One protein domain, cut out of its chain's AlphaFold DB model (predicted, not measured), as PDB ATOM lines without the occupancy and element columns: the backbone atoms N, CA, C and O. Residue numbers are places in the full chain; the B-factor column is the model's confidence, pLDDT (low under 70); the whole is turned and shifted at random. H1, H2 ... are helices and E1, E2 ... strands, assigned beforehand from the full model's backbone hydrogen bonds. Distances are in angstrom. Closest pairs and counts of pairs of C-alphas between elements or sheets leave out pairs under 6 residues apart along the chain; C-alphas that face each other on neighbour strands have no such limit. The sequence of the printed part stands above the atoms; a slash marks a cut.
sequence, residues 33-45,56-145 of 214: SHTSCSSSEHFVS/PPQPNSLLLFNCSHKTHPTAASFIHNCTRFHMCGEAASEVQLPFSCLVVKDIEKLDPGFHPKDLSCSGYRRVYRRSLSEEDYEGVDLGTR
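AT A GLANCE: This is residues 33 to 45 and 56 to 145 of the 214 residues of an uncharacterized protein of Gossypium darwinii (UniProt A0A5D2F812). There is little regular structure: one strongly twisted antiparallel sheet, E2 E3 E1 E4 E5, is surrounded by long loops, and tiny H1 grazes it. The 103 printed residues, 28 in named elements, give E1 E2 E3 H1 E4 E5, mostly strand. The whole is compact, radius of gyration of the C-alphas 12.9 A, spanning 34 by 30 by 24 A.

HOW THE PARTS SIT: Start at E1, residues 60 to 65: its N 63 is within hydrogen-bond range of O 125 in E4, residues 123 to 129, at 2.9 A. E2, residues 79 to 82, and E3, residues 101 to 104, form a hairpin; N 80 and O 103 are 2.9 A apart. H1, residues 116 to 119, only grazes the sheet and is too short for an O i to N i+4 pair. E3, H1 and E4 make a split strand-helix-strand unit, same-way strands with E1 between them, its crossover right-handed.

IN THESE COORDINATES: Find C-alpha 60 at (141.165, 91.269, 142.462); E1 runs 16.9 A, E4 19.6 A. E5, residues 140 to 142, ends at (150.292, 93.956, 145.735).

THE WHOLE: Residues 46 to 55 are cut out, leaving 15.0 A between C-alphas 45 and 56. Residues 83 to 100, a long link, are under pLDDT 70.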
ATOM      1  N   SER A  33     153.219  90.105 139.844       84.38
ATOM      2  CA  SER A  33     153.710  91.330 140.463       84.38
ATOM      3  C   SER A  33     153.289  92.545 139.645       84.38
ATOM      4  O   SER A  33     153.173  92.521 138.415       84.38
ATOM      5  N   HIS A  34     153.069  93.648 140.342       80.75
ATOM      6  CA  HIS A  34     152.861  94.951 139.735       80.75
ATOM      7  C   HIS A  34     153.895  95.908 140.302       80.75
ATOM      8  O   HIS A  34     154.338  95.750 141.440       80.75
ATOM      9  N   THR A  35     154.309  96.876 139.495       72.88
ATOM     10  CA  THR A  35     155.095  97.992 140.012       72.88
ATOM     11  C   THR A  35     154.282  98.685 141.094       72.88
ATOM     12  O   THR A  35     153.062  98.781 140.978       72.88
ATOM     13  N   SER A  36     154.945  99.185 142.136       68.69
ATOM     14  CA  SER A  36     154.276  99.933 143.205       68.69
ATOM     15  C   SER A  36     153.393 101.054 142.651       68.69
ATOM     16  O   SER A  36     152.362 101.343 143.250       68.69
ATOM     17  N   CYS A  37     153.768 101.623 141.495       76.69
ATOM     18  CA  CYS A  37     153.088 102.740 140.854       76.69
ATOM     19  C   CYS A  37     153.076 102.605 139.340       76.69
ATOM     20  O   CYS A  37     154.118 102.378 138.724       76.69
ATOM     21  N   SER A  38     151.906 102.782 138.733       85.75
ATOM     22  CA  SER A  38     151.773 102.890 137.283       85.75
ATOM     23  C   SER A  38     150.922 104.094 136.908       85.75
ATOM     24  O   SER A  38     149.900 104.371 137.537       85.75
ATOM     25  N   SER A  39     151.347 104.794 135.855       88.12
ATOM     26  CA  SER A  39     150.537 105.823 135.201       88.12
ATOM     27  C   SER A  39     149.293 105.190 134.587       88.12
ATOM     28  O   SER A  39     149.375 104.080 134.053       88.12
ATOM     29  N   SER A  40     148.165 105.901 134.607       88.81
ATOM     30  CA  SER A  40     146.960 105.471 133.893       88.81
ATOM     31  C   SER A  40     147.194 105.284 132.389       88.81
ATOM     32  O   SER A  40     146.511 104.469 131.786       88.81
ATOM     33  N   GLU A  41     148.201 105.930 131.792       89.12
ATOM     34  CA  GLU A  41     148.631 105.715 130.395       89.12
ATOM     35  C   GLU A  41     149.076 104.276 130.090       89.12
ATOM     36  O   GLU A  41     148.948 103.799 128.966       89.12
ATOM     37  N   HIS A  42     149.609 103.570 131.089       88.88
ATOM     38  CA  HIS A  42     150.106 102.199 130.956       88.88
ATOM     39  C   HIS A  42     149.205 101.216 131.700       88.88
ATOM     40  O   HIS A  42     149.677 100.252 132.315       88.88
ATOM     41  N   PHE A  43     147.903 101.496 131.724       90.38
ATOM     42  CA  PHE A  43     146.949 100.633 132.391       90.38
ATOM     43  C   PHE A  43     146.865  99.265 131.722       90.38
ATOM     44  O   PHE A  43     146.636  99.134 130.523       90.38
ATOM     45  N   VAL A  44     147.037  98.231 132.542       88.88
ATOM     46  CA  VAL A  44     146.811  96.846 132.152       88.88
ATOM     47  C   VAL A  44     145.723  96.291 133.055       88.88
ATOM     48  O   VAL A  44     145.977  96.029 134.236       88.88
ATOM     49  N   SER A  45     144.526  96.116 132.489       86.62
ATOM     50  CA  SER A  45     143.367  95.580 133.205       86.62
ATOM     51  C   SER A  45     143.698  94.211 133.811       86.62
ATOM     52  O   SER A  45     144.154  93.321 133.082       86.62
ATOM     53  N   PRO A  56     139.762  83.969 140.615       84.69
ATOM     54  CA  PRO A  56     140.373  83.746 141.921       84.69
ATOM     55  C   PRO A  56     139.315  83.537 143.014       84.69
ATOM     56  O   PRO A  56     138.248  84.142 142.944       84.69
ATOM     57  N   PRO A  57     139.608  82.737 144.065       82.50
ATOM     58  CA  PRO A  57     138.696  82.557 145.202       82.50
ATOM     59  C   PRO A  57     138.266  83.876 145.857       82.50
ATOM     60  O   PRO A  57     137.222  83.956 146.494       82.50
ATOM     61  N   GLN A  58     139.104  84.906 145.727       83.19
ATOM     62  CA  GLN A  58     138.823  86.275 146.135       83.19
ATOM     63  C   GLN A  58     139.083  87.187 144.935       83.19
ATOM     64  O   GLN A  58     140.159  87.062 144.335       83.19
ATOM     65  N   PRO A  59     138.162  88.106 144.600       84.75
ATOM     66  CA  PRO A  59     138.323  88.973 143.446       84.75
ATOM     67  C   PRO A  59     139.548  89.873 143.611       84.75
ATOM     68  O   PRO A  59     139.956  90.240 144.719       84.75
ATOM     69  N   ASN A  60     140.143  90.235 142.479       89.00
ATOM     70  CA  ASN A  60     141.165  91.269 142.462       89.00
ATOM     71  C   ASN A  60     140.524  92.640 142.701       89.00
ATOM     72  O   ASN A  60     139.362  92.876 142.364       89.00
ATOM     73  N   SER A  61     141.320  93.560 143.227       88.00
ATOM     74  CA  SER A  61     140.915  94.932 143.499       88.00
ATOM     75  C   SER A  61     141.831  95.905 142.748       88.00
ATOM     76  O   SER A  61     142.932  95.568 142.296       88.00
ATOM     77  N   LEU A  62     141.380  97.142 142.584       88.81
ATOM     78  CA  LEU A  62     142.141  98.179 141.892       88.81
ATOM     79  C   LEU A  62     142.143  99.449 142.731       88.81
ATOM     80  O   LEU A  62     141.088  99.929 143.136       88.81
ATOM     81  N   LEU A  63     143.331  99.998 142.968       87.38
ATOM     82  CA  LEU A  63     143.482 101.320 143.559       87.38
ATOM     83  C   LEU A  63     143.685 102.344 142.457       87.38
ATOM     84  O   LEU A  63     144.508 102.150 141.560       87.38
ATOM     85  N   LEU A  64     142.949 103.439 142.561       87.31
ATOM     86  CA  LEU A  64     142.987 104.569 141.652       87.31
ATOM     87  C   LEU A  64     143.360 105.820 142.439       87.31
ATOM     88  O   LEU A  64     142.874 106.036 143.551       87.31
ATOM     89  N   PHE A  65     144.215 106.648 141.854       84.81
ATOM     90  CA  PHE A  65     144.765 107.828 142.512       84.81
ATOM     91  C   PHE A  65     144.472 109.086 141.703       84.81
ATOM     92  O   PHE A  65     144.508 109.064 140.469       84.81
ATOM     93  N   ASN A  66     144.246 110.190 142.422       83.94
ATOM     94  CA  ASN A  66     144.089 111.533 141.856       83.94
ATOM     95  C   ASN A  66     143.002 111.607 140.771       83.94
ATOM     96  O   ASN A  66     143.226 112.146 139.692       83.94
ATOM     97  N   CYS A  67     141.837 111.028 141.051       84.19
ATOM     98  CA  CYS A  67     140.681 111.060 140.160       84.19
ATOM     99  C   CYS A  67     139.873 112.345 140.387       84.19
ATOM    100  O   CYS A  67     139.607 112.709 141.535       84.19
ATOM    101  N   SER A  68     139.450 113.022 139.316       78.12
ATOM    102  CA  SER A  68     138.598 114.218 139.418       78.12
ATOM    103  C   SER A  68     137.098 113.895 139.409       78.12
ATOM    104  O   SER A  68     136.312 114.642 139.993       78.12
ATOM    105  N   HIS A  69     136.688 112.758 138.831       67.12
ATOM    106  CA  HIS A  69     135.301 112.289 138.858       67.12
ATOM    107  C   HIS A  69     135.073 111.353 140.050       67.12
ATOM    108  O   HIS A  69     135.500 110.201 140.050       67.12
ATOM    109  N   LYS A  70     134.386 111.848 141.088       60.16
ATOM    110  CA  LYS A  70     134.126 111.084 142.326       60.16
ATOM    111  C   LYS A  70     132.998 110.054 142.208       60.16
ATOM    112  O   LYS A  70     132.850 109.224 143.098       60.16
ATOM    113  N   THR A  71     132.201 110.096 141.144       55.12
ATOM    114  CA  THR A  71     130.965 109.314 141.045       55.12
ATOM    115  C   THR A  71     130.703 108.876 139.611       55.12
ATOM    116  O   THR A  71     130.198 109.641 138.795       55.12
ATOM    117  N   HIS A  72     131.003 107.612 139.311       55.41
ATOM    118  CA  HIS A  72     130.362 106.923 138.195       55.41
ATOM    119  C   HIS A  72     129.008 106.389 138.700       55.41
ATOM    120  O   HIS A  72     129.000 105.653 139.692       55.41
ATOM    121  N   PRO A  73     127.866 106.742 138.082       51.94
ATOM    122  CA  PRO A  73     126.536 106.449 138.631       51.94
ATOM    123  C   PRO A  73     126.244 104.948 138.817       51.94
ATOM    124  O   PRO A  73     125.500 104.579 139.719       51.94
ATOM    125  N   THR A  74     126.885 104.070 138.041       49.72
ATOM    126  CA  THR A  74     126.799 102.600 138.164       49.72
ATOM    127  C   THR A  74     127.811 101.969 139.129       49.72
ATOM    128  O   THR A  74     127.706 100.781 139.414       49.72
ATOM    129  N   ALA A  75     128.784 102.728 139.647       53.25
ATOM    130  CA  ALA A  75     129.917 102.182 140.401       53.25
ATOM    131  C   ALA A  75     129.857 102.417 141.923       53.25
ATOM    132  O   ALA A  75     130.765 102.027 142.656       53.25
ATOM    133  N   ALA A  76     128.779 103.035 142.414       58.31
ATOM    134  CA  ALA A  76     128.664 103.497 143.798       58.31
ATOM    135  C   ALA A  76     128.694 102.381 144.865       58.31
ATOM    136  O   ALA A  76     128.989 102.668 146.021       58.31
ATOM    137  N   SER A  77     128.398 101.122 144.515       65.62
ATOM    138  CA  SER A  77     128.341 100.019 145.490       65.62
ATOM    139  C   SER A  77     129.661  99.265 145.683       65.62
ATOM    140  O   SER A  77     129.815  98.583 146.692       65.62
ATOM    141  N   PHE A  78     130.601  99.362 144.738       71.69
ATOM    142  CA  PHE A  78     131.869  98.618 144.767       71.69
ATOM    143  C   PHE A  78     133.111  99.507 144.614       71.69
ATOM    144  O   PHE A  78     134.231  99.003 144.748       71.69
ATOM    145  N   ILE A  79     132.926 100.808 144.360       77.88
ATOM    146  CA  ILE A  79     133.976 101.823 144.433       77.88
ATOM    147  C   ILE A  79     133.827 102.611 145.734       77.88
ATOM    148  O   ILE A  79     132.793 103.223 145.984       77.88
ATOM    149  N   HIS A  80     134.882 102.631 146.545       77.25
ATOM    150  CA  HIS A  80     134.903 103.337 147.826       77.25
ATOM    151  C   HIS A  80     136.081 104.301 147.905       77.25
ATOM    152  O   HIS A  80     137.133 104.052 147.321       77.25
ATOM    153  N   ASN A  81     135.934 105.382 148.670       76.12
ATOM    154  CA  ASN A  81     137.082 106.206 149.038       76.12
ATOM    155  C   ASN A  81     137.968 105.430 150.020       76.12
ATOM    156  O   ASN A  81     137.449 104.823 150.956       76.12
ATOM    157  N   CYS A  82     139.287 105.483 149.845       71.00
ATOM    158  CA  CYS A  82     140.229 105.003 150.855       71.00
ATOM    159  C   CYS A  82     140.808 106.153 151.681       71.00
ATOM    160  O   CYS A  82     141.028 107.258 151.189       71.00
ATOM    161  N   THR A  83     141.039 105.873 152.964       59.91
ATOM    162  CA  THR A  83     141.558 106.830 153.954       59.91
ATOM    163  C   THR A  83     143.039 106.616 154.265       59.91
ATOM    164  O   THR A  83     143.704 107.549 154.714       59.91
ATOM    165  N   ARG A  84     143.571 105.408 154.022       58.44
ATOM    166  CA  ARG A  84     144.971 105.033 154.264       58.44
ATOM    167  C   ARG A  84     145.461 104.064 153.192       58.44
ATOM    168  O   ARG A  84     144.953 102.951 153.097       58.44
ATOM    169  N   PHE A  85     146.445 104.471 152.393       60.59
ATOM    170  CA  PHE A  85     147.221 103.537 151.580       60.59
ATOM    171  C   PHE A  85     148.603 104.097 151.249       60.59
ATOM    172  O   PHE A  85     148.769 105.307 151.101       60.59
ATOM    173  N   HIS A  86     149.591 103.212 151.120       55.88
ATOM    174  CA  HIS A  86     150.979 103.590 150.877       55.88
ATOM    175  C   HIS A  86     151.138 104.353 149.552       55.88
ATOM    176  O   HIS A  86     150.710 103.872 148.495       55.88
ATOM    177  N   MET A  87     151.799 105.512 149.623       54.12
ATOM    178  CA  MET A  87     151.992 106.432 148.505       54.12
ATOM    179  C   MET A  87     152.744 105.819 147.328       54.12
ATOM    180  O   MET A  87     153.550 104.891 147.458       54.12
ATOM    181  N   CYS A  88     152.490 106.447 146.181       58.34
ATOM    182  CA  CYS A  88     153.317 106.380 145.001       58.34
ATOM    183  C   CYS A  88     154.276 107.571 144.939       58.34
ATOM    184  O   CYS A  88     153.850 108.678 144.629       58.34
ATOM    185  N   GLY A  89     155.553 107.341 145.263       52.31
ATOM    186  CA  GLY A  89     156.615 108.354 145.295       52.31
ATOM    187  C   GLY A  89     157.883 107.841 145.993       52.31
ATOM    188  O   GLY A  89     157.853 106.782 146.616       52.31
ATOM    189  N   GLU A  90     158.993 108.578 145.879       42.50
ATOM    190  CA  GLU A  90     160.330 108.181 146.377       42.50
ATOM    191  C   GLU A  90     160.427 108.036 147.907       42.50
ATOM    192  O   GLU A  90     161.319 107.356 148.405       42.50
ATOM    193  N   ALA A  91     159.487 108.604 148.663       44.19
ATOM    194  CA  ALA A  91     159.410 108.445 150.110       44.19
ATOM    195  C   ALA A  91     158.351 107.394 150.470       44.19
ATOM    196  O   ALA A  91     157.196 107.707 150.754       44.19
ATOM    197  N   ALA A  92     158.761 106.128 150.451       49.06
ATOM    198  CA  ALA A  92     158.026 105.022 151.049       49.06
ATOM    199  C   ALA A  92     158.098 105.094 152.587       49.06
ATOM    200  O   ALA A  92     158.733 104.261 153.225       49.06
ATOM    201  N   SER A  93     157.494 106.128 153.168       42.66
ATOM    202  CA  SER A  93     157.288 106.253 154.612       42.66
ATOM    203  C   SER A  93     155.802 106.430 154.889       42.66
ATOM    204  O   SER A  93     155.086 107.044 154.096       42.66
ATOM    205  N   GLU A  94     155.347 105.877 156.012       47.66
ATOM    206  CA  GLU A  94     153.987 105.986 156.543       47.66
ATOM    207  C   GLU A  94     153.621 107.455 156.800       47.66
ATOM    208  O   GLU A  94     153.770 107.982 157.899       47.66
ATOM    209  N   VAL A  95     153.171 108.152 155.760       42.25
ATOM    210  CA  VAL A  95     152.662 109.516 155.870       42.25
ATOM    211  C   VAL A  95     151.148 109.464 155.750       42.25
ATOM    212  O   VAL A  95     150.584 109.091 154.722       42.25
ATOM    213  N   GLN A  96     150.484 109.829 156.839       47.81
ATOM    214  CA  GLN A  96     149.055 110.092 156.867       47.81
ATOM    215  C   GLN A  96     148.796 111.486 156.257       47.81
ATOM    216  O   GLN A  96     149.487 112.420 156.655       47.81
ATOM    217  N   LEU A  97     147.790 111.605 155.361       47.97
ATOM    218  CA  LEU A  97     147.249 112.804 154.642       47.97
ATOM    219  C   LEU A  97     147.709 112.975 153.165       47.97
ATOM    220  O   LEU A  97     148.836 112.615 152.847       47.97
ATOM    221  N   PRO A  98     146.948 113.630 152.246       50.22
ATOM    222  CA  PRO A  98     145.501 113.780 152.060       50.22
ATOM    223  C   PRO A  98     145.093 113.407 150.604       50.22
ATOM    224  O   PRO A  98     144.403 114.166 149.926       50.22
ATOM    225  N   PHE A  99     145.577 112.289 150.053       54.75
ATOM    226  CA  PHE A  99     145.279 111.941 148.656       54.75
ATOM    227  C   PHE A  99     143.936 111.221 148.538       54.75
ATOM    228  O   PHE A  99     143.725 110.176 149.152       54.75
ATOM    229  N   SER A 100     143.029 111.765 147.721       67.25
ATOM    230  CA  SER A 100     141.787 111.083 147.365       67.25
ATOM    231  C   SER A 100     142.118 109.868 146.504       67.25
ATOM    232  O   SER A 100     142.516 110.006 145.341       67.25
ATOM    233  N   CYS A 101     141.968 108.687 147.085       77.38
ATOM    234  CA  CYS A 101     142.085 107.426 146.379       77.38
ATOM    235  C   CYS A 101     140.727 106.725 146.323       77.38
ATOM    236  O   CYS A 101     139.912 106.838 147.243       77.38
ATOM    237  N   LEU A 102     140.498 106.010 145.224       83.56
ATOM    238  CA  LEU A 102     139.326 105.170 145.025       83.56
ATOM    239  C   LEU A 102     139.765 103.708 144.983       83.56
ATOM    240  O   LEU A 102     140.723 103.356 144.295       83.56
ATOM    241  N   VAL A 103     139.049 102.859 145.710       83.81
ATOM    242  CA  VAL A 103     139.225 101.410 145.719       83.81
ATOM    243  C   VAL A 103     138.075 100.788 144.961       83.81
ATOM    244  O   VAL A 103     136.933 100.883 145.398       83.81
ATOM    245  N   VAL A 104     138.377 100.097 143.873       87.12
ATOM    246  CA  VAL A 104     137.458  99.152 143.244       87.12
ATOM    247  C   VAL A 104     137.637  97.817 143.960       87.12
ATOM    248  O   VAL A 104     138.677  97.174 143.805       87.12
ATOM    249  N   LYS A 105     136.655  97.408 144.767       83.06
ATOM    250  CA  LYS A 105     136.738  96.168 145.562       83.06
ATOM    251  C   LYS A 105     136.764  94.917 144.691       83.06
ATOM    252  O   LYS A 105     137.510  93.990 144.984       83.06
ATOM    253  N   ASP A 106     135.955  94.906 143.645       85.56
ATOM    254  CA  ASP A 106     135.755  93.745 142.794       85.56
ATOM    255  C   ASP A 106     135.787  94.183 141.333       85.56
ATOM    256  O   ASP A 106     134.843  94.793 140.827       85.56
ATOM    257  N   ILE A 107     136.913  93.920 140.671       86.12
ATOM    258  CA  ILE A 107     137.096  94.294 139.267       86.12
ATOM    259  C   ILE A 107     136.223  93.479 138.310       86.12
ATOM    260  O   ILE A 107     136.087  93.881 137.162       86.12
ATOM    261  N   GLU A 108     135.651  92.351 138.737       84.50
ATOM    262  CA  GLU A 108     134.759  91.550 137.887       84.50
ATOM    263  C   GLU A 108     133.412  92.255 137.679       84.50
ATOM    264  O   GLU A 108     132.696  91.969 136.723       84.50
ATOM    265  N   LYS A 109     133.088  93.217 138.552       84.56
ATOM    266  CA  LYS A 109     131.909  94.087 138.441       84.56
ATOM    267  C   LYS A 109     132.161  95.351 137.621       84.56
ATOM    268  O   LYS A 109     131.213  96.091 137.358       84.56
ATOM    269  N   LEU A 110     133.414  95.631 137.256       82.75
ATOM    270  CA  LEU A 110     133.724  96.711 136.326       82.75
ATOM    271  C   LEU A 110     133.393  96.291 134.899       82.75
ATOM    272  O   LEU A 110     133.483  95.118 134.539       82.75
ATOM    273  N   ASP A 111     133.076  97.284 134.071       83.19
ATOM    274  CA  ASP A 111     133.015  97.078 132.632       83.19
ATOM    275  C   ASP A 111     134.360  96.500 132.129       83.19
ATOM    276  O   ASP A 111     135.418  97.015 132.507       83.19
ATOM    277  N   PRO A 112     134.368  95.446 131.291       78.06
ATOM    278  CA  PRO A 112     135.606  94.853 130.779       78.06
ATOM    279  C   PRO A 112     136.505  95.835 130.011       78.06
ATOM    280  O   PRO A 112     137.719  95.625 129.940       78.06
ATOM    281  N   GLY A 113     135.921  96.890 129.437       83.69
ATOM    282  CA  GLY A 113     136.600  97.985 128.749       83.69
ATOM    283  C   GLY A 113     137.005  99.147 129.657       83.69
ATOM    284  O   GLY A 113     137.552 100.123 129.149       83.69
ATOM    285  N   PHE A 114     136.776  99.053 130.972       88.69
ATOM    286  CA  PHE A 114     137.113 100.102 131.931       88.69
ATOM    287  C   PHE A 114     138.580 100.528 131.833       88.69
ATOM    288  O   PHE A 114     139.502  99.703 131.865       88.69
ATOM    289  N   HIS A 115     138.791 101.841 131.847       91.12
ATOM    290  CA  HIS A 115     140.098 102.462 131.934       91.12
ATOM    291  C   HIS A 115     140.125 103.520 133.056       91.12
ATOM    292  O   HIS A 115     139.211 104.331 133.169       91.12
ATOM    293  N   PRO A 116     141.204 103.637 133.858       90.50
ATOM    294  CA  PRO A 116     141.313 104.665 134.907       90.50
ATOM    295  C   PRO A 116     141.090 106.111 134.429       90.50
ATOM    296  O   PRO A 116     140.696 106.979 135.207       90.50
ATOM    297  N   LYS A 117     141.340 106.378 133.143       90.12
ATOM    298  CA  LYS A 117     141.092 107.688 132.519       90.12
ATOM    299  C   LYS A 117     139.612 108.030 132.390       90.12
ATOM    300  O   LYS A 117     139.296 109.214 132.370       90.12
ATOM    301  N   ASP A 118     138.726 107.041 132.384       87.75
ATOM    302  CA  ASP A 118     137.274 107.255 132.346       87.75
ATOM    303  C   ASP A 118     136.798 107.991 133.609       87.75
ATOM    304  O   ASP A 118     135.819 108.730 133.588       87.75
ATOM    305  N   LEU A 119     137.551 107.852 134.708       86.25
ATOM    306  CA  LEU A 119     137.366 108.588 135.963       86.25
ATOM    307  C   LEU A 119     138.360 109.751 136.128       86.25
ATOM    308  O   LEU A 119     138.455 110.350 137.202       86.25
ATOM    309  N   SER A 120     139.106 110.077 135.068       88.44
ATOM    310  CA  SER A 120     140.165 111.090 135.058       88.44
ATOM    311  C   SER A 120     141.215 110.879 136.155       88.44
ATOM    312  O   SER A 120     141.679 111.830 136.780       88.44
ATOM    313  N   CYS A 121     141.584 109.622 136.415       87.94
ATOM    314  CA  CYS A 121     142.660 109.277 137.341       87.94
ATOM    315  C   CYS A 121     144.025 109.358 136.641       87.94
ATOM    316  O   CYS A 121     144.180 108.914 135.498       87.94
ATOM    317  N   SER A 122     145.046 109.852 137.344       88.25
ATOM    318  CA  SER A 122     146.419 109.916 136.810       88.25
ATOM    319  C   SER A 122     147.265 108.686 137.135       88.25
ATOM    320  O   SER A 122     148.260 108.420 136.459       88.25
ATOM    321  N   GLY A 123     146.866 107.891 138.129       87.88
ATOM    322  CA  GLY A 123     147.616 106.712 138.544       87.88
ATOM    323  C   GLY A 123     146.730 105.565 138.993       87.88
ATOM    324  O   GLY A 123     145.583 105.757 139.404       87.88
ATOM    325  N   TYR A 124     147.296 104.363 138.937       88.38
ATOM    326  CA  TYR A 124     146.658 103.158 139.443       88.38
ATOM    327  C   TYR A 124     147.668 102.189 140.063       88.38
ATOM    328  O   TYR A 124     148.874 102.240 139.795       88.38
ATOM    329  N   ARG A 125     147.148 101.257 140.861       87.44
ATOM    330  CA  ARG A 125     147.899 100.133 141.422       87.44
ATOM    331  C   ARG A 125     147.021  98.895 141.515       87.44
ATOM    332  O   ARG A 125     145.894  98.965 142.003       87.44
ATOM    333  N   ARG A 126     147.542  97.759 141.053       89.00
ATOM    334  CA  ARG A 126     146.849  96.467 141.147       89.00
ATOM    335  C   ARG A 126     147.070  95.875 142.531       89.00
ATOM    336  O   ARG A 126     148.215  95.795 142.987       89.00
ATOM    337  N   VAL A 127     145.986  95.472 143.175       87.19
ATOM    338  CA  VAL A 127     146.014  94.883 144.511       87.19
ATOM    339  C   VAL A 127     145.055  93.699 144.591       87.19
ATOM    340  O   VAL A 127     144.129  93.564 143.795       87.19
ATOM    341  N   TYR A 128     145.257  92.829 145.568       86.19
ATOM    342  CA  TYR A 128     144.316  91.762 145.898       86.19
ATOM    343  C   TYR A 128     144.114  91.715 147.410       86.19
ATOM    344  O   TYR A 128     144.977  92.134 148.180       86.19
ATOM    345  N   ARG A 129     142.971  91.202 147.857       78.50
ATOM    346  CA  ARG A 129     142.639  91.148 149.284       78.50
ATOM    347  C   ARG A 129     143.203  89.889 149.951       78.50
ATOM    348  O   ARG A 129     143.254  88.830 149.329       78.50
ATOM    349  N   ARG A 130     143.623  89.994 151.215       68.44
ATOM    350  CA  ARG A 130     144.132  88.871 152.023       68.44
ATOM    351  C   ARG A 130     143.016  88.137 152.781       68.44
ATOM    352  O   ARG A 130     143.087  86.918 152.901       68.44
ATOM    353  N   SER A 131     141.983  88.844 153.255       64.00
ATOM    354  CA  SER A 131     140.832  88.269 153.982       64.00
ATOM    355  C   SER A 131     139.495  88.915 153.594       64.00
ATOM    356  O   SER A 131     139.467  90.028 153.082       64.00
ATOM    357  N   LEU A 132     138.376  88.234 153.866       55.97
ATOM    358  CA  LEU A 132     137.014  88.737 153.619       55.97
ATOM    359  C   LEU A 132     136.464  89.641 154.740       55.97
ATOM    360  O   LEU A 132     135.416  90.251 154.550       55.97
ATOM    361  N   SER A 133     137.135  89.744 155.896       53.88
ATOM    362  CA  SER A 133     136.659  90.557 157.024       53.88
ATOM    363  C   SER A 133     136.764  92.045 156.677       53.88
ATOM    364  O   SER A 133     137.858  92.561 156.436       53.88
ATOM    365  N   GLU A 134     135.610  92.693 156.525       59.84
ATOM    366  CA  GLU A 134     135.433  94.119 156.237       59.84
ATOM    367  C   GLU A 134     135.950  94.965 157.406       59.84
ATOM    368  O   GLU A 134     135.619  94.676 158.548       59.84
ATOM    369  N   GLU A 135     136.789  95.962 157.100       51.59
ATOM    370  CA  GLU A 135     136.695  97.375 157.535       51.59
ATOM    371  C   GLU A 135     138.066  98.069 157.534       51.59
ATOM    372  O   GLU A 135     138.142  99.242 157.167       51.59
ATOM    373  N   ASP A 136     139.160  97.334 157.748       50.00
ATOM    374  CA  ASP A 136     140.508  97.904 157.700       50.00
ATOM    375  C   ASP A 136     141.235  97.576 156.389       50.00
ATOM    376  O   ASP A 136     141.607  96.441 156.080       50.00
ATOM    377  N   TYR A 137     141.472  98.626 155.601       54.31
ATOM    378  CA  TYR A 137     142.200  98.624 154.328       54.31
ATOM    379  C   TYR A 137     143.690  98.222 154.454       54.31
ATOM    380  O   TYR A 137     144.427  98.268 153.469       54.31
ATOM    381  N   GLU A 138     144.127  97.765 155.633       55.06
ATOM    382  CA  GLU A 138     145.438  97.152 155.900       55.06
ATOM    383  C   GLU A 138     145.552  95.702 155.378       55.06
ATOM    384  O   GLU A 138     146.619  95.085 155.406       55.06
ATOM    385  N   GLY A 139     144.454  95.143 154.861       60.91
ATOM    386  CA  GLY A 139     144.371  93.761 154.389       60.91
ATOM    387  C   GLY A 139     144.598  93.524 152.891       60.91
ATOM    388  O   GLY A 139     144.250  92.436 152.431       60.91
ATOM    389  N   VAL A 140     145.104  94.485 152.105       72.81
ATOM    390  CA  VAL A 140     145.380  94.272 150.666       72.81
ATOM    391  C   VAL A 140     146.877  94.176 150.367       72.81
ATOM    392  O   VAL A 140     147.688  94.935 150.888       72.81
ATOM    393  N   ASP A 141     147.225  93.242 149.490       78.12
ATOM    394  CA  ASP A 141     148.580  92.979 149.011       78.12
ATOM    395  C   ASP A 141     148.727  93.373 147.536       78.12
ATOM    396  O   ASP A 141     147.752  93.615 146.821       78.12
ATOM    397  N   LEU A 142     149.971  93.449 147.066       84.12
ATOM    398  CA  LEU A 142     150.292  93.956 145.735       84.12
ATOM    399  C   LEU A 142     150.249  92.880 144.665       84.12
ATOM    400  O   LEU A 142     150.902  91.845 144.780       84.12
ATOM    401  N   GLY A 143     149.604  93.213 143.553       88.62
ATOM    402  CA  GLY A 143     149.631  92.406 142.345       88.62
ATOM    403  C   GLY A 143     148.249  91.986 141.881       88.62
ATOM    404  O   GLY A 143     147.237  92.605 142.199       88.62
ATOM    405  N   THR A 144     148.233  90.937 141.071       90.62
ATOM    406  CA  THR A 144     147.017  90.354 140.506       90.62
ATOM    407  C   THR A 144     147.070  88.850 140.686       90.62
ATOM    408  O   THR A 144     148.015  88.210 140.224       90.62
ATOM    409  N   ARG A 145     146.060  88.291 141.346       90.56
ATOM    410  CA  ARG A 145     145.868  86.849 141.463       90.56
ATOM    411  C   ARG A 145     145.226  86.304 140.199       90.56
ATOM    412  O   ARG A 145     144.244  86.857 139.709       90.56
TER     413      ARG A 145